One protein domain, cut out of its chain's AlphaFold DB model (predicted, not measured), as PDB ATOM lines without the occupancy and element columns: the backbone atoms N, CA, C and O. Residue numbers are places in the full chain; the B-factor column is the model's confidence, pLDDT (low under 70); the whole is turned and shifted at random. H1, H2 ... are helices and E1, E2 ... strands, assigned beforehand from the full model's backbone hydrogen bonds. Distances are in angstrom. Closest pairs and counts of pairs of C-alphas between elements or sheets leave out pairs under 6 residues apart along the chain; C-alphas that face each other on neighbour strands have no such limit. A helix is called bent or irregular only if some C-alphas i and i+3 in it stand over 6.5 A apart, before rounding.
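Overview. This is residues 71 to 128 and 150 to 250 of the 281 residues of an uncharacterized protein of Sulfitobacter sp (UniProt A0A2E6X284). A small sheet of three parallel strands is sandwiched between helices, H3 and H4 over one face and H2 and H5 over the other, making three layers. H2 pairs with the still longer H1 in a long helical hairpin that covers the sheet with residues 113 to 124 of H2 alone and runs on past it; H6 packs along this hairpin, and short H7 follows. The printed part has 159 residues, mostly helix, in the order H1 H2 E1 H3 E2 H4 E3 H5 H6 H7, and the sheet's order is E1 E2 E3. It is compact, with a radius of gyration of the C-alphas of 16.1 A and spans of 48 by 36 by 26 A.

Arrangement. E2, residues 188 to 193, is the inner strand between E1, residues 154 to 159, and E3, residues 215 to 218. N 157 and O 190 are 2.8 A apart, and N 217 and O 191 are 2.8 A apart, both within hydrogen-bond range. H3, residues 172 to 184, and H4, residues 200 to 211, touch at Ala 179 and Tyr 209, their closest C-alphas, 5.6 A apart. E1, H3, E2 and E2, H4, E3 are strand-helix-strand units, parallel neighbour strands with a helix between, each with a right-handed crossover. On the opposite face, H2, residues 101 to 124, is over E1 at a height over the sheet of 5.9 A. H5, residues 220 to 229, stands up from the sheet, its line rising 52 degrees. H2 is the hub, touching four helices. H1, residues 71 to 97, and H2 form a hairpin at a shallow tilt of 8 degrees, their closest C-alphas, of Cys 76 and Ile 119, 6.0 A apart. With H5 and H6, residues 232 to 242, they form a bundle, helices grouped together; H2 and H6 touch at Arg 116 and Cys 242, closest C-alphas 5.4 A apart. H7, residues 245 to 248, only just touches H2, with 3 pairs of C-alphas within 8 A. Every O i to N i+4 pair is within hydrogen-bond range in H1, H2, H4, H5 and H6, and 7 of 9 in H3; H7 is too short for such a pair.

Along the chain. H1 begins at C-alpha 71 (33.615, -27.532, 15.407) and is 38.4 A long; H2 is 34.4 A. H3 is 19.0 A and irregular, C-alphas 176 and 179 being 7.2 A apart. E1 begins at C-alpha 154 (31.139, -42.891, -0.053). H7 ends at C-alpha 248 (16.468, -34.299, 26.390).

Size, cuts and confidence. The farthest C-alphas, of Ser 96 and Gly 186, are 49.0 A apart. Residues 129 to 149 are not printed, with 13.6 A between C-alphas 128 and 150. The link from E1 to H3 is long. Residues 98 to 101, 126 to 128, 150 to 152 and 250 have pLDDT under 70.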
ATOM      1  N   ASP A  71      34.608 -27.753  16.463       88.31
ATOM      2  CA  ASP A  71      33.615 -27.532  15.407       88.31
ATOM      3  C   ASP A  71      32.563 -28.668  15.413       88.31
ATOM      4  O   ASP A  71      31.365 -28.393  15.296       88.31
ATOM      5  N   ASP A  72      32.984 -29.911  15.687       87.62
ATOM      6  CA  ASP A  72      32.113 -31.083  15.853       87.62
ATOM      7  C   ASP A  72      31.137 -30.909  17.016       87.62
ATOM      8  O   ASP A  72      29.922 -31.105  16.887       87.62
ATOM      9  N   LEU A  73      31.671 -30.500  18.166       91.69
ATOM     10  CA  LEU A  73      30.878 -30.255  19.361       91.69
ATOM     11  C   LEU A  73      29.898 -29.105  19.148       91.69
ATOM     12  O   LEU A  73      28.753 -29.184  19.600       91.69
ATOM     13  N   LEU A  74      30.310 -28.053  18.435       92.06
ATOM     14  CA  LEU A  74      29.452 -26.902  18.170       92.06
ATOM     15  C   LEU A  74      28.267 -27.309  17.303       92.06
ATOM     16  O   LEU A  74      27.126 -26.956  17.614       92.06
ATOM     17  N   TYR A  75      28.534 -28.078  16.248       90.25
ATOM     18  CA  TYR A  75      27.499 -28.608  15.372       90.25
ATOM     19  C   TYR A  75      26.534 -29.517  16.141       90.25
ATOM     20  O   TYR A  75      25.315 -29.333  16.068       90.25
ATOM     21  N   CYS A  76      27.063 -30.454  16.933       92.25
ATOM     22  CA  CYS A  76      26.247 -31.378  17.712       92.25
ATOM     23  C   CYS A  76      25.330 -30.646  18.703       92.25
ATOM     24  O   CYS A  76      24.121 -30.888  18.733       92.25
ATOM     25  N   LEU A  77      25.873 -29.721  19.498       92.38
ATOM     26  CA  LEU A  77      25.083 -28.964  20.472       92.38
ATOM     27  C   LEU A  77      24.060 -28.050  19.783       92.38
ATOM     28  O   LEU A  77      22.946 -27.874  20.286       92.38
ATOM     29  N   HIS A  78      24.388 -27.513  18.605       91.25
ATOM     30  CA  HIS A  78      23.428 -26.779  17.786       91.25
ATOM     31  C   HIS A  78      22.265 -27.674  17.320       91.25
ATOM     32  O   HIS A  78      21.104 -27.264  17.414       91.25
ATOM     33  N   ALA A  79      22.542 -28.903  16.870       91.38
ATOM     34  CA  ALA A  79      21.510 -29.869  16.486       91.38
ATOM     35  C   ALA A  79      20.606 -30.242  17.677       91.38
ATOM     36  O   ALA A  79      19.379 -30.215  17.554       91.38
ATOM     37  N   VAL A  80      21.192 -30.484  18.856       92.50
ATOM     38  CA  VAL A  80      20.445 -30.751  20.100       92.50
ATOM     39  C   VAL A  80      19.553 -29.570  20.486       92.50
ATOM     40  O   VAL A  80      18.375 -29.749  20.811       92.50
ATOM     41  N   ARG A  81      20.067 -28.339  20.401       91.25
ATOM     42  CA  ARG A  81      19.264 -27.129  20.608       91.25
ATOM     43  C   ARG A  81      18.085 -27.078  19.639       91.25
ATOM     44  O   ARG A  81      16.965 -26.799  20.068       91.25
ATOM     45  N   GLN A  82      18.324 -27.307  18.347       91.31
ATOM     46  CA  GLN A  82      17.272 -27.239  17.333       91.31
ATOM     47  C   GLN A  82      16.180 -28.279  17.594       91.31
ATOM     48  O   GLN A  82      14.999 -27.939  17.539       91.31
ATOM     49  N   PHE A  83      16.569 -29.495  17.981       92.69
ATOM     50  CA  PHE A  83      15.647 -30.531  18.438       92.69
ATOM     51  C   PHE A  83      14.776 -30.033  19.603       92.69
ATOM     52  O   PHE A  83      13.550 -30.044  19.503       92.69
ATOM     53  N   LYS A  84      15.376 -29.488  20.673       91.44
ATOM     54  CA  LYS A  84      14.617 -28.954  21.824       91.44
ATOM     55  C   LYS A  84      13.660 -27.821  21.431       91.44
ATOM     56  O   LYS A  84      12.544 -27.750  21.946       91.44
ATOM     57  N   VAL A  85      14.074 -26.927  20.532       89.81
ATOM     58  CA  VAL A  85      13.225 -25.835  20.018       89.81
ATOM     59  C   VAL A  85      12.035 -26.389  19.233       89.81
ATOM     60  O   VAL A  85      10.905 -25.956  19.466       89.81
ATOM     61  N   ASN A  86      12.267 -27.356  18.345       91.38
ATOM     62  CA  ASN A  86      11.224 -27.941  17.505       91.38
ATOM     63  C   ASN A  86      10.216 -28.749  18.329       91.38
ATOM     64  O   ASN A  86       9.011 -28.575  18.153       91.38
ATOM     65  N   ILE A  87      10.680 -29.549  19.295       89.50
ATOM     66  CA  ILE A  87       9.799 -30.286  20.213       89.50
ATOM     67  C   ILE A  87       8.917 -29.324  21.022       89.50
ATOM     68  O   ILE A  87       7.703 -29.522  21.109       89.50
ATOM     69  N   ALA A  88       9.487 -28.235  21.548       87.69
ATOM     70  CA  ALA A  88       8.715 -27.220  22.264       87.69
ATOM     71  C   ALA A  88       7.677 -26.519  21.365       87.69
ATOM     72  O   ALA A  88       6.600 -26.141  21.832       87.69
ATOM     73  N   ALA A  89       7.978 -26.331  20.076       87.94
ATOM     74  CA  ALA A  89       7.031 -25.784  19.108       87.94
ATOM     75  C   ALA A  89       5.894 -26.771  18.797       87.94
ATOM     76  O   ALA A  89       4.730 -26.373  18.829       87.94
ATOM     77  N   LEU A  90       6.210 -28.053  18.579       87.62
ATOM     78  CA  LEU A  90       5.219 -29.113  18.367       87.62
ATOM     79  C   LEU A  90       4.236 -29.203  19.538       87.62
ATOM     80  O   LEU A  90       3.029 -29.239  19.326       87.62
ATOM     81  N   GLN A  91       4.730 -29.145  20.775       81.81
ATOM     82  CA  GLN A  91       3.882 -29.157  21.972       81.81
ATOM     83  C   GLN A  91       2.913 -27.973  22.021       81.81
ATOM     84  O   GLN A  91       1.734 -28.147  22.326       81.81
ATOM     85  N   LYS A  92       3.384 -26.764  21.686       82.75
ATOM     86  CA  LYS A  92       2.511 -25.582  21.604       82.75
ATOM     87  C   LYS A  92       1.424 -25.762  20.548       82.75
ATOM     88  O   LYS A  92       0.289 -25.375  20.807       82.75
ATOM     89  N   SER A  93       1.759 -26.361  19.405       80.56
ATOM     90  CA  SER A  93       0.806 -26.653  18.330       80.56
ATOM     91  C   SER A  93      -0.251 -27.675  18.741       80.56
ATOM     92  O   SER A  93      -1.421 -27.476  18.435       80.56
ATOM     93  N   VAL A  94       0.113 -28.723  19.488       78.88
ATOM     94  CA  VAL A  94      -0.869 -29.684  20.026       78.88
ATOM     95  C   VAL A  94      -1.879 -28.978  20.928       78.88
ATOM     96  O   VAL A  94      -3.082 -29.171  20.774       78.88
ATOM     97  N   VAL A  95      -1.397 -28.113  21.827       73.12
ATOM     98  CA  VAL A  95      -2.256 -27.360  22.753       73.12
ATOM     99  C   VAL A  95      -3.162 -26.367  22.020       73.12
ATOM    100  O   VAL A  95      -4.303 -26.176  22.431       73.12
ATOM    101  N   SER A  96      -2.676 -25.715  20.961       71.00
ATOM    102  CA  SER A  96      -3.426 -24.661  20.267       71.00
ATOM    103  C   SER A  96      -4.364 -25.170  19.172       71.00
ATOM    104  O   SER A  96      -5.409 -24.563  18.951       71.00
ATOM    105  N   LEU A  97      -3.998 -26.252  18.481       72.44
ATOM    106  CA  LEU A  97      -4.710 -26.765  17.305       72.44
ATOM    107  C   LEU A  97      -5.458 -28.077  17.573       72.44
ATOM    108  O   LEU A  97      -6.150 -28.553  16.679       72.44
ATOM    109  N   GLY A  98      -5.326 -28.667  18.767       64.69
ATOM    110  CA  GLY A  98      -6.016 -29.908  19.127       64.69
ATOM    111  C   GLY A  98      -5.562 -31.111  18.299       64.69
ATOM    112  O   GLY A  98      -6.390 -31.928  17.911       64.69
ATOM    113  N   TRP A  99      -4.265 -31.194  17.982       65.38
ATOM    114  CA  TRP A  99      -3.717 -32.312  17.205       65.38
ATOM    115  C   TRP A  99      -3.981 -33.647  17.903       65.38
ATOM    116  O   TRP A  99      -3.799 -33.772  19.118       65.38
ATOM    117  N   GLU A 100      -4.359 -34.657  17.119       66.38
ATOM    118  CA  GLU A 100      -4.498 -36.026  17.606       66.38
ATOM    119  C   GLU A 100      -3.131 -36.595  18.030       66.38
ATOM    120  O   GLU A 100      -2.072 -36.197  17.533       66.38
ATOM    121  N   GLY A 101      -3.137 -37.567  18.949       69.31
ATOM    122  CA  GLY A 101      -1.902 -38.163  19.479       69.31
ATOM    123  C   GLY A 101      -0.998 -38.798  18.409       69.31
ATOM    124  O   GLY A 101       0.218 -38.850  18.589       69.31
ATOM    125  N   SER A 102      -1.570 -39.232  17.282       74.44
ATOM    126  CA  SER A 102      -0.858 -39.806  16.130       74.44
ATOM    127  C   SER A 102      -0.015 -38.771  15.373       74.44
ATOM    128  O   SER A 102       1.140 -39.044  15.039       74.44
ATOM    129  N   ASP A 103      -0.547 -37.568  15.149       78.75
ATOM    130  CA  ASP A 103       0.153 -36.491  14.444       78.75
ATOM    131  C   ASP A 103       1.313 -35.936  15.260       78.75
ATOM    132  O   ASP A 103       2.402 -35.698  14.728       78.75
ATOM    133  N   PHE A 104       1.108 -35.797  16.569       82.56
ATOM    134  CA  PHE A 104       2.180 -35.433  17.483       82.56
ATOM    135  C   PHE A 104       3.297 -36.482  17.490       82.56
ATOM    136  O   PHE A 104       4.464 -36.126  17.330       82.56
ATOM    137  N   ALA A 105       2.951 -37.769  17.611       82.25
ATOM    138  CA  ALA A 105       3.930 -38.855  17.601       82.25
ATOM    139  C   ALA A 105       4.760 -38.861  16.307       82.25
ATOM    140  O   ALA A 105       5.984 -38.981  16.362       82.25
ATOM    141  N   ARG A 106       4.116 -38.647  15.153       85.25
ATOM    142  CA  ARG A 106       4.797 -38.511  13.858       85.25
ATOM    143  C   ARG A 106       5.747 -37.311  13.825       85.25
ATOM    144  O   ARG A 106       6.876 -37.457  13.368       85.25
ATOM    145  N   GLY A 107       5.321 -36.153  14.332       87.81
ATOM    146  CA  GLY A 107       6.178 -34.966  14.421       87.81
ATOM    147  C   GLY A 107       7.405 -35.196  15.306       87.81
ATOM    148  O   GLY A 107       8.528 -34.910  14.898       87.81
ATOM    149  N   VAL A 108       7.222 -35.789  16.490       89.75
ATOM    150  CA  VAL A 108       8.339 -36.131  17.389       89.75
ATOM    151  C   VAL A 108       9.284 -37.138  16.731       89.75
ATOM    152  O   VAL A 108      10.501 -36.975  16.815       89.75
ATOM    153  N   HIS A 109       8.745 -38.144  16.041       89.62
ATOM    154  CA  HIS A 109       9.540 -39.125  15.306       89.62
ATOM    155  C   HIS A 109      10.418 -38.476  14.225       89.62
ATOM    156  O   HIS A 109      11.615 -38.752  14.163       89.62
ATOM    157  N   GLN A 110       9.868 -37.541  13.446       91.00
ATOM    158  CA  GLN A 110      10.630 -36.782  12.449       91.00
ATOM    159  C   GLN A 110      11.757 -35.953  13.079       91.00
ATOM    160  O   GLN A 110      12.858 -35.896  12.530       91.00
ATOM    161  N   GLU A 111      11.529 -35.336  14.241       94.00
ATOM    162  CA  GLU A 111      12.581 -34.591  14.945       94.00
ATOM    163  C   GLU A 111      13.669 -35.510  15.518       94.00
ATOM    164  O   GLU A 111      14.852 -35.170  15.465       94.00
ATOM    165  N   VAL A 112      13.297 -36.697  16.013       93.25
ATOM    166  CA  VAL A 112      14.252 -37.741  16.424       93.25
ATOM    167  C   VAL A 112      15.095 -38.195  15.235       93.25
ATOM    168  O   VAL A 112      16.321 -38.280  15.353       93.25
ATOM    169  N   HIS A 113      14.460 -38.452  14.090       93.19
ATOM    170  CA  HIS A 113      15.157 -38.801  12.860       93.19
ATOM    171  C   HIS A 113      16.130 -37.703  12.430       93.19
ATOM    172  O   HIS A 113      17.310 -37.990  12.221       93.19
ATOM    173  N   ARG A 114      15.684 -36.443  12.409       92.56
ATOM    174  CA  ARG A 114      16.534 -35.305  12.049       92.56
ATOM    175  C   ARG A 114      17.750 -35.178  12.959       92.56
ATOM    176  O   ARG A 114      18.854 -35.038  12.446       92.56
ATOM    177  N   LEU A 115      17.577 -35.272  14.279       94.88
ATOM    178  CA  LEU A 115      18.702 -35.195  15.217       94.88
ATOM    179  C   LEU A 115      19.744 -36.289  14.942       94.88
ATOM    180  O   LEU A 115      20.931 -35.988  14.799       94.88
ATOM    181  N   ARG A 116      19.293 -37.547  14.854       94.75
ATOM    182  CA  ARG A 116      20.170 -38.707  14.633       94.75
ATOM    183  C   ARG A 116      20.891 -38.609  13.290       94.75
ATOM    184  O   ARG A 116      22.107 -38.775  13.245       94.75
ATOM    185  N   ALA A 117      20.165 -38.295  12.218       91.56
ATOM    186  CA  ALA A 117      20.732 -38.174  10.881       91.56
ATOM    187  C   ALA A 117      21.730 -37.011  10.778       91.56
ATOM    188  O   ALA A 117      22.823 -37.214  10.264       91.56
ATOM    189  N   SER A 118      21.424 -35.826  11.323       90.62
ATOM    190  CA  SER A 118      22.352 -34.684  11.298       90.62
ATOM    191  C   SER A 118      23.677 -34.988  11.999       90.62
ATOM    192  O   SER A 118      24.740 -34.742  11.433       90.62
ATOM    193  N   ILE A 119      23.636 -35.552  13.211       91.62
ATOM    194  CA  ILE A 119      24.858 -35.864  13.969       91.62
ATOM    195  C   ILE A 119      25.651 -36.986  13.293       91.62
ATOM    196  O   ILE A 119      26.874 -36.907  13.209       91.62
ATOM    197  N   ALA A 120      24.971 -38.002  12.762       92.00
ATOM    198  CA  ALA A 120      25.631 -39.102  12.074       92.00
ATOM    199  C   ALA A 120      26.267 -38.682  10.742       92.00
ATOM    200  O   ALA A 120      27.399 -39.070  10.477       92.00
ATOM    201  N   MET A 121      25.592 -37.854   9.935       88.06
ATOM    202  CA  MET A 121      26.181 -37.303   8.706       88.06
ATOM    203  C   MET A 121      27.450 -36.522   9.021       88.06
ATOM    204  O   MET A 121      28.451 -36.673   8.330       88.06
ATOM    205  N   PHE A 122      27.427 -35.727  10.091       86.31
ATOM    206  CA  PHE A 122      28.592 -34.964  10.511       86.31
ATOM    207  C   PHE A 122      29.734 -35.873  10.992       86.31
ATOM    208  O   PHE A 122      30.870 -35.689  10.579       86.31
ATOM    209  N   ALA A 123      29.439 -36.896  11.800       89.38
ATOM    210  CA  ALA A 123      30.434 -37.871  12.259       89.38
ATOM    211  C   ALA A 123      31.081 -38.670  11.113       89.38
ATOM    212  O   ALA A 123      32.222 -39.106  11.229       89.38
ATOM    213  N   LEU A 124      30.351 -38.893  10.021       87.88
ATOM    214  CA  LEU A 124      30.831 -39.634   8.850       87.88
ATOM    215  C   LEU A 124      31.470 -38.728   7.793       87.88
ATOM    216  O   LEU A 124      32.183 -39.213   6.911       87.88
ATOM    217  N   ALA A 125      31.240 -37.416   7.870       78.38
ATOM    218  CA  ALA A 125      31.885 -36.453   7.003       78.38
ATOM    219  C   ALA A 125      33.385 -36.421   7.331       78.38
ATOM    220  O   ALA A 125      33.818 -35.868   8.333       78.38
ATOM    221  N   LYS A 126      34.211 -36.977   6.437       62.34
ATOM    222  CA  LYS A 126      35.683 -36.950   6.545       62.34
ATOM    223  C   LYS A 126      36.293 -35.532   6.450       62.34
ATOM    224  O   LYS A 126      37.514 -35.404   6.394       62.34
ATOM    225  N   GLN A 127      35.479 -34.473   6.388       52.34
ATOM    226  CA  GLN A 127      35.924 -33.079   6.383       52.34
ATOM    227  C   GLN A 127      35.022 -32.195   7.260       52.34
ATOM    228  O   GLN A 127      33.806 -32.397   7.279       52.34
ATOM    229  N   PRO A 128      35.596 -31.187   7.944       44.12
ATOM    230  CA  PRO A 128      34.839 -30.274   8.791       44.12
ATOM    231  C   PRO A 128      33.867 -29.429   7.956       44.12
ATOM    232  O   PRO A 128      34.266 -28.712   7.039       44.12
ATOM    233  N   PHE A 150      35.191 -33.449  -3.475       40.47
ATOM    234  CA  PHE A 150      35.145 -34.834  -3.977       40.47
ATOM    235  C   PHE A 150      36.010 -35.826  -3.175       40.47
ATOM    236  O   PHE A 150      36.293 -36.923  -3.642       40.47
ATOM    237  N   HIS A 151      36.433 -35.475  -1.958       49.03
ATOM    238  CA  HIS A 151      37.261 -36.356  -1.119       49.03
ATOM    239  C   HIS A 151      36.464 -37.436  -0.370       49.03
ATOM    240  O   HIS A 151      37.032 -38.185   0.428       49.03
ATOM    241  N   GLN A 152      35.150 -37.522  -0.581       60.19
ATOM    242  CA  GLN A 152      34.339 -38.582   0.004       60.19
ATOM    243  C   GLN A 152      34.349 -39.797  -0.926       60.19
ATOM    244  O   GLN A 152      33.973 -39.705  -2.082       60.19
ATOM    245  N   GLU A 153      34.791 -40.951  -0.429       76.06
ATOM    246  CA  GLU A 153      34.751 -42.226  -1.172       76.06
ATOM    247  C   GLU A 153      33.339 -42.849  -1.186       76.06
ATOM    248  O   GLU A 153      33.072 -43.807  -1.914       76.06
ATOM    249  N   TYR A 154      32.437 -42.311  -0.362       82.69
ATOM    250  CA  TYR A 154      31.139 -42.891  -0.053       82.69
ATOM    251  C   TYR A 154      30.041 -41.831  -0.092       82.69
ATOM    252  O   TYR A 154      30.290 -40.676   0.247       82.69
ATOM    253  N   VAL A 155      28.817 -42.251  -0.422       86.50
ATOM    254  CA  VAL A 155      27.596 -41.476  -0.153       86.50
ATOM    255  C   VAL A 155      26.786 -42.204   0.910       86.50
ATOM    256  O   VAL A 155      26.547 -43.404   0.791       86.50
ATOM    257  N   CYS A 156      26.397 -41.500   1.970       90.06
ATOM    258  CA  CYS A 156      25.679 -42.093   3.093       90.06
ATOM    259  C   CYS A 156      24.191 -41.753   3.021       90.06
ATOM    260  O   CYS A 156      23.826 -40.583   2.973       90.06
ATOM    261  N   GLN A 157      23.334 -42.766   3.106       93.19
ATOM    262  CA  GLN A 157      21.913 -42.603   3.386       93.19
ATOM    263  C   GLN A 157      21.647 -43.024   4.827       93.19
ATOM    264  O   GLN A 157      21.819 -44.189   5.191       93.19
ATOM    265  N   ILE A 158      21.231 -42.067   5.654       92.81
ATOM    266  CA  ILE A 158      21.028 -42.277   7.089       92.81
ATOM    267  C   ILE A 158      19.539 -42.266   7.409       92.81
ATOM    268  O   ILE A 158      18.808 -41.374   6.972       92.81
ATOM    269  N   LYS A 159      19.101 -43.259   8.184       93.50
ATOM    270  CA  LYS A 159      17.705 -43.497   8.562       93.50
ATOM    271  C   LYS A 159      17.624 -43.887  10.040       93.50
ATOM    272  O   LYS A 159      18.474 -44.635  10.525       93.50
ATOM    273  N   SER A 160      16.613 -43.412  10.774       91.75
ATOM    274  CA  SER A 160      16.362 -43.962  12.117       91.75
ATOM    275  C   SER A 160      15.609 -45.276  11.989       91.75
ATOM    276  O   SER A 160      16.060 -46.286  12.518       91.75
ATOM    277  N   LEU A 161      14.522 -45.264  11.223       91.25
ATOM    278  CA  LEU A 161      13.764 -46.419  10.760       91.25
ATOM    279  C   LEU A 161      13.817 -46.506   9.236       91.25
ATOM    280  O   LEU A 161      13.963 -45.503   8.544       91.25
ATOM    281  N   ALA A 162      13.597 -47.701   8.687       90.12
ATOM    282  CA  ALA A 162      13.505 -47.893   7.237       90.12
ATOM    283  C   ALA A 162      12.403 -47.041   6.571       90.12
ATOM    284  O   ALA A 162      12.501 -46.738   5.387       90.12
ATOM    285  N   THR A 163      11.368 -46.659   7.324       89.69
ATOM    286  CA  THR A 163      10.245 -45.826   6.868       89.69
ATOM    287  C   THR A 163      10.546 -44.334   6.815       89.69
ATOM    288  O   THR A 163       9.737 -43.587   6.272       89.69
ATOM    289  N   ASP A 164      11.662 -43.887   7.393       89.88
ATOM    290  CA  ASP A 164      12.062 -42.484   7.309       89.88
ATOM    291  C   ASP A 164      12.437 -42.114   5.879       89.88
ATOM    292  O   ASP A 164      12.909 -42.957   5.126       89.88
ATOM    293  N   ILE A 165      12.284 -40.845   5.514       87.06
ATOM    294  CA  ILE A 165      12.885 -40.274   4.304       87.06
ATOM    295  C   ILE A 165      14.162 -39.569   4.749       87.06
ATOM    296  O   ILE A 165      14.117 -38.788   5.704       87.06
ATOM    297  N   SER A 166      15.291 -39.863   4.106       84.06
ATOM    298  CA  SER A 166      16.570 -39.250   4.459       84.06
ATOM    299  C   SER A 166      16.549 -37.737   4.240       84.06
ATOM    300  O   SER A 166      15.822 -37.221   3.397       84.06
ATOM    301  N   LEU A 167      17.353 -37.011   5.025       82.00
ATOM    302  CA  LEU A 167      17.288 -35.545   5.105       82.00
ATOM    303  C   LEU A 167      17.558 -34.818   3.781       82.00
ATOM    304  O   LEU A 167      17.066 -33.704   3.608       82.00
ATOM    305  N   ASP A 168      18.313 -35.441   2.878       74.38
ATOM    306  CA  ASP A 168      18.680 -34.872   1.580       74.38
ATOM    307  C   ASP A 168      17.673 -35.202   0.467       74.38
ATOM    308  O   ASP A 168      17.858 -34.767  -0.668       74.38
ATOM    309  N   CYS A 169      16.608 -35.946   0.785       79.00
ATOM    310  CA  CYS A 169      15.638 -36.433  -0.189       79.00
ATOM    311  C   CYS A 169      14.303 -35.687  -0.088       79.00
ATOM    312  O   CYS A 169      13.803 -35.394   1.002       79.00
ATOM    313  N   PHE A 170      13.692 -35.409  -1.240       79.12
ATOM    314  CA  PHE A 170      12.393 -34.725  -1.297       79.12
ATOM    315  C   PHE A 170      11.210 -35.666  -1.061       79.12
ATOM    316  O   PHE A 170      10.207 -35.270  -0.461       79.12
ATOM    317  N   ASP A 171      11.313 -36.901  -1.549       85.94
ATOM    318  CA  ASP A 171      10.275 -37.918  -1.443       85.94
ATOM    319  C   ASP A 171      10.864 -39.337  -1.382       85.94
ATOM    320  O   ASP A 171      12.077 -39.537  -1.414       85.94
ATOM    321  N   ALA A 172       9.991 -40.340  -1.270       87.31
ATOM    322  CA  ALA A 172      10.392 -41.742  -1.182       87.31
ATOM    323  C   ALA A 172      11.026 -42.291  -2.476       87.31
ATOM    324  O   ALA A 172      11.768 -43.269  -2.418       87.31
ATOM    325  N   THR A 173      10.731 -41.700  -3.636       89.00
ATOM    326  CA  THR A 173      11.312 -42.126  -4.920       89.00
ATOM    327  C   THR A 173      12.767 -41.690  -4.991       89.00
ATOM    328  O   THR A 173      13.642 -42.501  -5.295       89.00
ATOM    329  N   ASP A 174      13.011 -40.425  -4.657       86.31
ATOM    330  CA  ASP A 174      14.342 -39.840  -4.521       86.31
ATOM    331  C   ASP A 174      15.174 -40.633  -3.499       86.31
ATOM    332  O   ASP A 174      16.240 -41.161  -3.818       86.31
ATOM    333  N   ASP A 175      14.595 -40.872  -2.319       88.31
ATOM    334  CA  ASP A 175      15.202 -41.645  -1.232       88.31
ATOM    335  C   ASP A 175      15.583 -43.078  -1.644       88.31
ATOM    336  O   ASP A 175      16.657 -43.566  -1.288       88.31
ATOM    337  N   PHE A 176      14.761 -43.756  -2.448       91.50
ATOM    338  CA  PHE A 176      15.084 -45.098  -2.939       91.50
ATOM    339  C   PHE A 176      16.156 -45.090  -4.042       91.50
ATOM    340  O   PHE A 176      16.874 -46.077  -4.218       91.50
ATOM    341  N   SER A 177      16.311 -43.986  -4.772       91.19
ATOM    342  CA  SER A 177      17.276 -43.868  -5.875       91.19
ATOM    343  C   SER A 177      18.718 -43.583  -5.427       91.19
ATOM    344  O   SER A 177      19.650 -43.738  -6.218       91.19
ATOM    345  N   MET A 178      18.929 -43.253  -4.148       89.06
ATOM    346  CA  MET A 178      20.228 -42.854  -3.581       89.06
ATOM    347  C   MET A 178      21.373 -43.837  -3.870       89.06
ATOM    348  O   MET A 178      22.476 -43.414  -4.220       89.06
ATOM    349  N   ALA A 179      21.124 -45.147  -3.769       92.31
ATOM    350  CA  ALA A 179      22.152 -46.157  -4.032       92.31
ATOM    351  C   ALA A 179      22.620 -46.143  -5.497       92.31
ATOM    352  O   ALA A 179      23.819 -46.199  -5.775       92.31
ATOM    353  N   GLU A 180      21.670 -46.025  -6.427       92.25
ATOM    354  CA  GLU A 180      21.940 -45.941  -7.861       92.25
ATOM    355  C   GLU A 180      22.678 -44.652  -8.206       92.25
ATOM    356  O   GLU A 180      23.700 -44.693  -8.889       92.25
ATOM    357  N   MET A 181      22.193 -43.517  -7.696       88.06
ATOM    358  CA  MET A 181      22.803 -42.211  -7.931       88.06
ATOM    359  C   MET A 181      24.232 -42.142  -7.395       88.06
ATOM    360  O   MET A 181      25.124 -41.646  -8.086       88.06
ATOM    361  N   GLY A 182      24.463 -42.676  -6.193       86.88
ATOM    362  CA  GLY A 182      25.787 -42.782  -5.589       86.88
ATOM    363  C   GLY A 182      26.755 -43.565  -6.461       86.88
ATOM    364  O   GLY A 182      27.808 -43.052  -6.840       86.88
ATOM    365  N   TYR A 183      26.345 -44.775  -6.843       89.44
ATOM    366  CA  TYR A 183      27.132 -45.654  -7.700       89.44
ATOM    367  C   TYR A 183      27.415 -45.036  -9.076       89.44
ATOM    368  O   TYR A 183      28.561 -45.025  -9.527       89.44
ATOM    369  N   ALA A 184      26.397 -44.466  -9.729       87.56
ATOM    370  CA  ALA A 184      26.535 -43.799 -11.024       87.56
ATOM    371  C   ALA A 184      27.465 -42.575 -10.964       87.56
ATOM    372  O   ALA A 184      28.119 -42.247 -11.953       87.56
ATOM    373  N   SER A 185      27.556 -41.933  -9.797       84.94
ATOM    374  CA  SER A 185      28.449 -40.799  -9.539       84.94
ATOM    375  C   SER A 185      29.865 -41.219  -9.122       84.94
ATOM    376  O   SER A 185      30.701 -40.359  -8.859       84.94
ATOM    377  N   GLY A 186      30.156 -42.525  -9.071       85.81
ATOM    378  CA  GLY A 186      31.472 -43.066  -8.720       85.81
ATOM    379  C   GLY A 186      31.737 -43.197  -7.218       85.81
ATOM    380  O   GLY A 186      32.860 -43.520  -6.834       85.81
ATOM    381  N   PHE A 187      30.728 -42.982  -6.371       87.25
ATOM    382  CA  PHE A 187      30.818 -43.194  -4.926       87.25
ATOM    383  C   PHE A 187      30.341 -44.595  -4.557       87.25
ATOM    384  O   PHE A 187      29.447 -45.151  -5.199       87.25
ATOM    385  N   LYS A 188      30.874 -45.165  -3.474       89.56
ATOM    386  CA  LYS A 188      30.309 -46.395  -2.916       89.56
ATOM    387  C   LYS A 188      29.120 -46.046  -2.003       89.56
ATOM    388  O   LYS A 188      29.317 -45.345  -1.008       89.56
ATOM    389  N   PRO A 189      27.894 -46.503  -2.303       92.50
ATOM    390  CA  PRO A 189      26.731 -46.156  -1.495       92.50
ATOM    391  C   PRO A 189      26.774 -46.873  -0.139       92.50
ATOM    392  O   PRO A 189      27.149 -48.043  -0.057       92.50
ATOM    393  N   GLN A 190      26.390 -46.180   0.931       94.31
ATOM    394  CA  GLN A 190      26.316 -46.720   2.287       94.31
ATOM    395  C   GLN A 190      24.942 -46.469   2.897       94.31
ATOM    396  O   GLN A 190      24.505 -45.326   3.007       94.31
ATOM    397  N   LEU A 191      24.272 -47.539   3.319       95.88
ATOM    398  CA  LEU A 191      23.000 -47.466   4.026       95.88
ATOM    399  C   LEU A 191      23.230 -47.614   5.526       95.88
ATOM    400  O   LEU A 191      23.815 -48.601   5.973       95.88
ATOM    401  N   ILE A 192      22.718 -46.666   6.303       96.38
ATOM    402  CA  ILE A 192      22.831 -46.644   7.760       96.38
ATOM    403  C   ILE A 192      21.426 -46.552   8.348       96.38
ATOM    404  O   ILE A 192      20.749 -45.540   8.179       96.38
ATOM    405  N   VAL A 193      20.990 -47.601   9.048       95.94
ATOM    406  CA  VAL A 193      19.671 -47.654   9.702       95.94
ATOM    407  C   VAL A 193      19.842 -47.953  11.187       95.94
ATOM    408  O   VAL A 193      20.345 -49.016  11.548       95.94
ATOM    409  N   PHE A 194      19.435 -47.027  12.058       94.81
ATOM    410  CA  PHE A 194      19.700 -47.137  13.500       94.81
ATOM    411  C   PHE A 194      18.806 -48.119  14.257       94.81
ATOM    412  O   PHE A 194      19.247 -48.661  15.268       94.81
ATOM    413  N   GLU A 195      17.579 -48.343  13.799       91.44
ATOM    414  CA  GLU A 195      16.645 -49.307  14.380       91.44
ATOM    415  C   GLU A 195      16.319 -50.372  13.311       91.44
ATOM    416  O   GLU A 195      15.733 -50.081  12.264       91.44
ATOM    417  N   ASP A 196      16.725 -51.620  13.550       86.62
ATOM    418  CA  ASP A 196      16.730 -52.722  12.575       86.62
ATOM    419  C   ASP A 196      15.425 -53.538  12.563       86.62
ATOM    420  O   ASP A 196      15.408 -54.769  12.484       86.62
ATOM    421  N   ILE A 197      14.293 -52.835  12.605       88.94
ATOM    422  CA  ILE A 197      12.972 -53.465  12.589       88.94
ATOM    423  C   ILE A 197      12.716 -54.085  11.211       88.94
ATOM    424  O   ILE A 197      12.572 -53.387  10.202       88.94
ATOM    425  N   LYS A 198      12.618 -55.419  11.177       88.88
ATOM    426  CA  LYS A 198      12.327 -56.174   9.953       88.88
ATOM    427  C   LYS A 198      11.021 -55.696   9.323       88.88
ATOM    428  O   LYS A 198       9.959 -55.753   9.940       88.88
ATOM    429  N   SER A 199      11.103 -55.269   8.069       91.62
ATOM    430  CA  SER A 199       9.959 -54.833   7.275       91.62
ATOM    431  C   SER A 199      10.220 -55.092   5.787       91.62
ATOM    432  O   SER A 199      11.382 -55.103   5.376       91.62
ATOM    433  N   PRO A 200       9.172 -55.257   4.957       93.69
ATOM    434  CA  PRO A 200       9.342 -55.383   3.507       93.69
ATOM    435  C   PRO A 200      10.098 -54.200   2.892       93.69
ATOM    436  O   PRO A 200      10.878 -54.377   1.963       93.69
ATOM    437  N   LEU A 201       9.901 -52.997   3.443       93.31
ATOM    438  CA  LEU A 201      10.602 -51.795   3.005       93.31
ATOM    439  C   LEU A 201      12.100 -51.856   3.328       93.31
ATOM    440  O   LEU A 201      12.914 -51.517   2.474       93.31
ATOM    441  N   LEU A 202      12.472 -52.319   4.528       94.69
ATOM    442  CA  LEU A 202      13.881 -52.528   4.865       94.69
ATOM    443  C   LEU A 202      14.518 -53.525   3.893       94.69
ATOM    444  O   LEU A 202      15.557 -53.216   3.326       94.69
ATOM    445  N   GLU A 203      13.884 -54.673   3.637       96.44
ATOM    446  CA  GLU A 203      14.409 -55.665   2.683       96.44
ATOM    447  C   GLU A 203      14.595 -55.085   1.273       96.44
ATOM    448  O   GLU A 203      15.625 -55.334   0.647       96.44
ATOM    449  N   ALA A 204      13.664 -54.240   0.812       96.19
ATOM    450  CA  ALA A 204      13.792 -53.543  -0.467       96.19
ATOM    451  C   ALA A 204      15.022 -52.616  -0.507       96.19
ATOM    452  O   ALA A 204      15.762 -52.623  -1.493       96.19
ATOM    453  N   TYR A 205      15.297 -51.867   0.569       95.88
ATOM    454  CA  TYR A 205      16.532 -51.081   0.676       95.88
ATOM    455  C   TYR A 205      17.776 -51.969   0.650       95.88
ATOM    456  O   TYR A 205      18.736 -51.668  -0.059       95.88
ATOM    457  N   LEU A 206      17.769 -53.077   1.393       97.06
ATOM    458  CA  LEU A 206      18.909 -53.992   1.448       97.06
ATOM    459  C   LEU A 206      19.223 -54.594   0.073       97.06
ATOM    460  O   LEU A 206      20.389 -54.674  -0.312       97.06
ATOM    461  N   GLU A 207      18.203 -55.014  -0.673       97.31
ATOM    462  CA  GLU A 207      18.359 -55.519  -2.039       97.31
ATOM    463  C   GLU A 207      18.908 -54.441  -2.980       97.31
ATOM    464  O   GLU A 207      19.874 -54.689  -3.707       97.31
ATOM    465  N   ASN A 208      18.360 -53.226  -2.907       96.69
ATOM    466  CA  ASN A 208      18.797 -52.101  -3.726       96.69
ATOM    467  C   ASN A 208      20.272 -51.742  -3.480       96.69
ATOM    468  O   ASN A 208      21.049 -51.616  -4.424       96.69
ATOM    469  N   TYR A 209      20.703 -51.660  -2.220       97.00
ATOM    470  CA  TYR A 209      22.103 -51.369  -1.895       97.00
ATOM    471  C   TYR A 209      23.048 -52.499  -2.314       97.00
ATOM    472  O   TYR A 209      24.117 -52.229  -2.864       97.00
ATOM    473  N   ARG A 210      22.652 -53.766  -2.140       97.06
ATOM    474  CA  ARG A 210      23.452 -54.916  -2.603       97.06
ATOM    475  C   ARG A 210      23.634 -54.915  -4.120       97.06
ATOM    476  O   ARG A 210      24.732 -55.211  -4.588       97.06
ATOM    477  N   LYS A 211      22.597 -54.548  -4.884       97.38
ATOM    478  CA  LYS A 211      22.654 -54.430  -6.353       97.38
ATOM    479  C   LYS A 211      23.767 -53.482  -6.816       97.38
ATOM    480  O   LYS A 211      24.411 -53.757  -7.824       97.38
ATOM    481  N   TYR A 212      24.014 -52.411  -6.066       96.12
ATOM    482  CA  TYR A 212      25.031 -51.399  -6.369       96.12
ATOM    483  C   TYR A 212      26.320 -51.554  -5.539       96.12
ATOM    484  O   TYR A 212      27.080 -50.598  -5.389       96.12
ATOM    485  N   ASN A 213      26.584 -52.758  -5.007       94.25
ATOM    486  CA  ASN A 213      27.771 -53.081  -4.200       94.25
ATOM    487  C   ASN A 213      27.986 -52.123  -3.005       94.25
ATOM    488  O   ASN A 213      29.119 -51.774  -2.656       94.25
ATOM    489  N   GLY A 214      26.883 -51.664  -2.412       94.38
ATOM    490  CA  GLY A 214      26.882 -50.755  -1.278       94.38
ATOM    491  C   GLY A 214      27.153 -51.444   0.054       94.38
ATOM    492  O   GLY A 214      26.845 -52.625   0.234       94.38
ATOM    493  N   ASP A 215      27.698 -50.686   1.005       95.81
ATOM    494  CA  ASP A 215      27.807 -51.142   2.391       95.81
ATOM    495  C   ASP A 215      26.500 -50.895   3.139       95.81
ATOM    496  O   ASP A 215      25.758 -49.953   2.863       95.81
ATOM    497  N   ILE A 216      26.211 -51.760   4.105       96.94
ATOM    498  CA  ILE A 216      24.973 -51.721   4.874       96.94
ATOM    499  C   ILE A 216      25.323 -51.871   6.351       96.94
ATOM    500  O   ILE A 216      25.957 -52.850   6.750       96.94
ATOM    501  N   PHE A 217      24.842 -50.939   7.167       97.19
ATOM    502  CA  PHE A 217      24.998 -50.935   8.615       97.19
ATOM    503  C   PHE A 217      23.624 -50.807   9.276       97.19
ATOM    504  O   PHE A 217      22.900 -49.843   9.033       97.19
ATOM    505  N   LEU A 218      23.261 -51.782  10.113       96.62
ATOM    506  CA  LEU A 218      21.951 -51.856  10.771       96.62
ATOM    507  C   LEU A 218      22.105 -51.920  12.294       96.62
ATOM    508  O   LEU A 218      23.037 -52.554  12.798       96.62
ATOM    509  N   GLY A 219      21.184 -51.296  13.028       95.12
ATOM    510  CA  GLY A 219      21.093 -51.413  14.484       95.12
ATOM    511  C   GLY A 219      22.381 -50.981  15.192       95.12
ATOM    512  O   GLY A 219      22.967 -49.940  14.899       95.12
ATOM    513  N   GLU A 220      22.891 -51.815  16.100       94.75
ATOM    514  CA  GLU A 220      24.160 -51.542  16.795       94.75
ATOM    515  C   GLU A 220      25.383 -51.495  15.863       94.75
ATOM    516  O   GLU A 220      26.364 -50.825  16.186       94.75
ATOM    517  N   LEU A 221      25.345 -52.137  14.686       96.25
ATOM    518  CA  LEU A 221      26.422 -51.984  13.699       96.25
ATOM    519  C   LEU A 221      26.424 -50.583  13.082       96.25
ATOM    520  O   LEU A 221      27.503 -50.043  12.845       96.25
ATOM    521  N   ALA A 222      25.247 -49.978  12.879       96.25
ATOM    522  CA  ALA A 222      25.130 -48.582  12.457       96.25
ATOM    523  C   ALA A 222      25.738 -47.646  13.505       96.25
ATOM    524  O   ALA A 222      26.606 -46.836  13.179       96.25
ATOM    525  N   TRP A 223      25.368 -47.815  14.778       96.12
ATOM    526  CA  TRP A 223      25.937 -47.019  15.870       96.12
ATOM    527  C   TRP A 223      27.452 -47.177  15.977       96.12
ATOM    528  O   TRP A 223      28.172 -46.185  16.066       96.12
ATOM    529  N   LYS A 224      27.956 -48.414  15.907       95.69
ATOM    530  CA  LYS A 224      29.395 -48.683  15.941       95.69
ATOM    531  C   LYS A 224      30.125 -48.014  14.777       95.69
ATOM    532  O   LYS A 224      31.178 -47.429  15.003       95.69
ATOM    533  N   HIS A 225      29.576 -48.085  13.565       94.94
ATOM    534  CA  HIS A 225      30.169 -47.457  12.387       94.94
ATOM    535  C   HIS A 225      30.260 -45.932  12.543       94.94
ATOM    536  O   HIS A 225      31.324 -45.358  12.321       94.94
ATOM    537  N   VAL A 226      29.187 -45.285  13.006       94.12
ATOM    538  CA  VAL A 226      29.186 -43.836  13.266       94.12
ATOM    539  C   VAL A 226      30.201 -43.477  14.357       94.12
ATOM    540  O   VAL A 226      31.022 -42.587  14.154       94.12
ATOM    541  N   CYS A 227      30.225 -44.202  15.481       94.00
ATOM    542  CA  CYS A 227      31.166 -43.925  16.571       94.00
ATOM    543  C   CYS A 227      32.633 -44.139  16.175       94.00
ATOM    544  O   CYS A 227      33.495 -43.402  16.637       94.00
ATOM    545  N   GLN A 228      32.933 -45.109  15.307       93.62
ATOM    546  CA  GLN A 228      34.296 -45.344  14.812       93.62
ATOM    547  C   GLN A 228      34.848 -44.188  13.971       93.62
ATOM    548  O   GLN A 228      36.066 -44.050  13.879       93.62
ATOM    549  N   ASN A 229      33.972 -43.384  13.367       90.94
ATOM    550  CA  ASN A 229      34.352 -42.211  12.581       90.94
ATOM    551  C   ASN A 229      34.238 -40.899  13.379       90.94
ATOM    552  O   ASN A 229      34.777 -39.879  12.964       90.94
ATOM    553  N   ALA A 230      33.591 -40.927  14.546       90.88
ATOM    554  CA  ALA A 230      33.428 -39.773  15.416       90.88
ATOM    555  C   ALA A 230      34.663 -39.523  16.303       90.88
ATOM    556  O   ALA A 230      35.287 -40.456  16.823       90.88
ATOM    557  N   SER A 231      34.954 -38.245  16.561       89.94
ATOM    558  CA  SER A 231      35.895 -37.814  17.602       89.94
ATOM    559  C   SER A 231      35.451 -38.288  18.994       89.94
ATOM    560  O   SER A 231      34.282 -38.606  19.221       89.94
ATOM    561  N   ALA A 232      36.381 -38.361  19.951       90.06
ATOM    562  CA  ALA A 232      36.095 -38.917  21.276       90.06
ATOM    563  C   ALA A 232      34.963 -38.163  21.996       90.06
ATOM    564  O   ALA A 232      34.088 -38.798  22.587       90.06
ATOM    565  N   ASN A 233      34.925 -36.827  21.907       91.00
ATOM    566  CA  ASN A 233      33.840 -36.069  22.526       91.00
ATOM    567  C   ASN A 233      32.528 -36.200  21.738       91.00
ATOM    568  O   ASN A 233      31.453 -36.243  22.339       91.00
ATOM    569  N   LEU A 234      32.586 -36.343  20.410       91.12
ATOM    570  CA  LEU A 234      31.389 -36.600  19.608       91.12
ATOM    571  C   LEU A 234      30.784 -37.987  19.891       91.12
ATOM    572  O   LEU A 234      29.562 -38.116  19.906       91.12
ATOM    573  N   GLN A 235      31.594 -39.004  20.202       93.06
ATOM    574  CA  GLN A 235      31.092 -40.303  20.676       93.06
ATOM    575  C   GLN A 235      30.285 -40.151  21.974       93.06
ATOM    576  O   GLN A 235      29.177 -40.678  22.075       93.06
ATOM    577  N   ILE A 236      30.783 -39.350  22.927       91.25
ATOM    578  CA  ILE A 236      30.055 -39.023  24.164       91.25
ATOM    579  C   ILE A 236      28.705 -38.366  23.834       91.25
ATOM    580  O   ILE A 236      27.680 -38.738  24.408       91.25
ATOM    581  N   CYS A 237      28.677 -37.423  22.889       91.75
ATOM    582  CA  CYS A 237      27.437 -36.801  22.422       91.75
ATOM    583  C   CYS A 237      26.458 -37.800  21.795       91.75
ATOM    584  O   CYS A 237      25.260 -37.741  22.073       91.75
ATOM    585  N   ILE A 238      26.938 -38.702  20.935       92.94
ATOM    586  CA  ILE A 238      26.100 -39.717  20.280       92.94
ATOM    587  C   ILE A 238      25.417 -40.586  21.338       92.94
ATOM    588  O   ILE A 238      24.195 -40.765  21.301       92.94
ATOM    589  N   ASP A 239      26.182 -41.060  22.319       91.56
ATOM    590  CA  ASP A 239      25.654 -41.909  23.382       91.56
ATOM    591  C   ASP A 239      24.662 -41.161  24.282       91.56
ATOM    592  O   ASP A 239      23.602 -41.705  24.604       91.56
ATOM    593  N   ARG A 240      24.950 -39.901  24.640       88.69
ATOM    594  CA  ARG A 240      24.068 -39.087  25.497       88.69
ATOM    595  C   ARG A 240      22.792 -38.633  24.788       88.69
ATOM    596  O   ARG A 240      21.731 -38.622  25.405       88.69
ATOM    597  N   TYR A 241      22.884 -38.228  23.522       90.75
ATOM    598  CA  TYR A 241      21.830 -37.448  22.862       90.75
ATOM    599  C   TYR A 241      21.138 -38.177  21.715       90.75
ATOM    600  O   TYR A 241      19.961 -37.925  21.467       90.75
ATOM    601  N   CYS A 242      21.828 -39.075  21.008       91.56
ATOM    602  CA  CYS A 242      21.287 -39.710  19.801       91.56
ATOM    603  C   CYS A 242      20.648 -41.068  20.084       91.56
ATOM    604  O   CYS A 242      19.625 -41.398  19.477       91.56
ATOM    605  N   ARG A 243      21.217 -41.856  21.009       89.19
ATOM    606  CA  ARG A 243      20.684 -43.188  21.342       89.19
ATOM    607  C   ARG A 243      19.275 -43.104  21.929       89.19
ATOM    608  O   ARG A 243      18.397 -43.843  21.488       89.19
ATOM    609  N   ASN A 244      19.031 -42.170  22.852       87.94
ATOM    610  CA  ASN A 244      17.700 -41.907  23.410       87.94
ATOM    611  C   ASN A 244      17.395 -40.395  23.491       87.94
ATOM    612  O   ASN A 244      17.475 -39.799  24.571       87.94
ATOM    613  N   PRO A 245      17.005 -39.763  22.368       89.88
ATOM    614  CA  PRO A 245      16.796 -38.315  22.303       89.88
ATOM    615  C   PRO A 245      15.660 -37.799  23.184       89.88
ATOM    616  O   PRO A 245      15.644 -36.628  23.554       89.88
ATOM    617  N   LEU A 246      14.702 -38.655  23.549       87.94
ATOM    618  CA  LEU A 246      13.555 -38.250  24.367       87.94
ATOM    619  C   LEU A 246      13.951 -37.915  25.813       87.94
ATOM    620  O   LEU A 246      13.206 -37.222  26.508       87.94
ATOM    621  N   THR A 247      15.145 -38.327  26.252       86.31
ATOM    622  CA  THR A 247      15.734 -37.914  27.540       86.31
ATOM    623  C   THR A 247      16.003 -36.406  27.616       86.31
ATOM    624  O   THR A 247      15.980 -35.827  28.698       86.31
ATOM    625  N   LEU A 248      16.189 -35.739  26.471       84.81
ATOM    626  CA  LEU A 248      16.468 -34.299  26.390       84.81
ATOM    627  C   LEU A 248      15.245 -33.415  26.647       84.81
ATOM    628  O   LEU A 248      15.385 -32.195  26.792       84.81
ATOM    629  N   VAL A 249      14.053 -34.006  26.616       79.25
ATOM    630  CA  VAL A 249      12.769 -33.293  26.644       79.25
ATOM    631  C   VAL A 249      11.729 -33.984  27.530       79.25
ATOM    632  O   VAL A 249      10.562 -33.621  27.467       79.25
ATOM    633  N   SER A 250      12.120 -34.946  28.375       64.19
ATOM    634  CA  SER A 250      11.199 -35.860  29.079       64.19
ATOM    635  C   SER A 250      10.138 -35.162  29.931       64.19
ATOM    636  O   SER A 250       8.990 -35.588  29.928       64.19
TER     637      SER A 250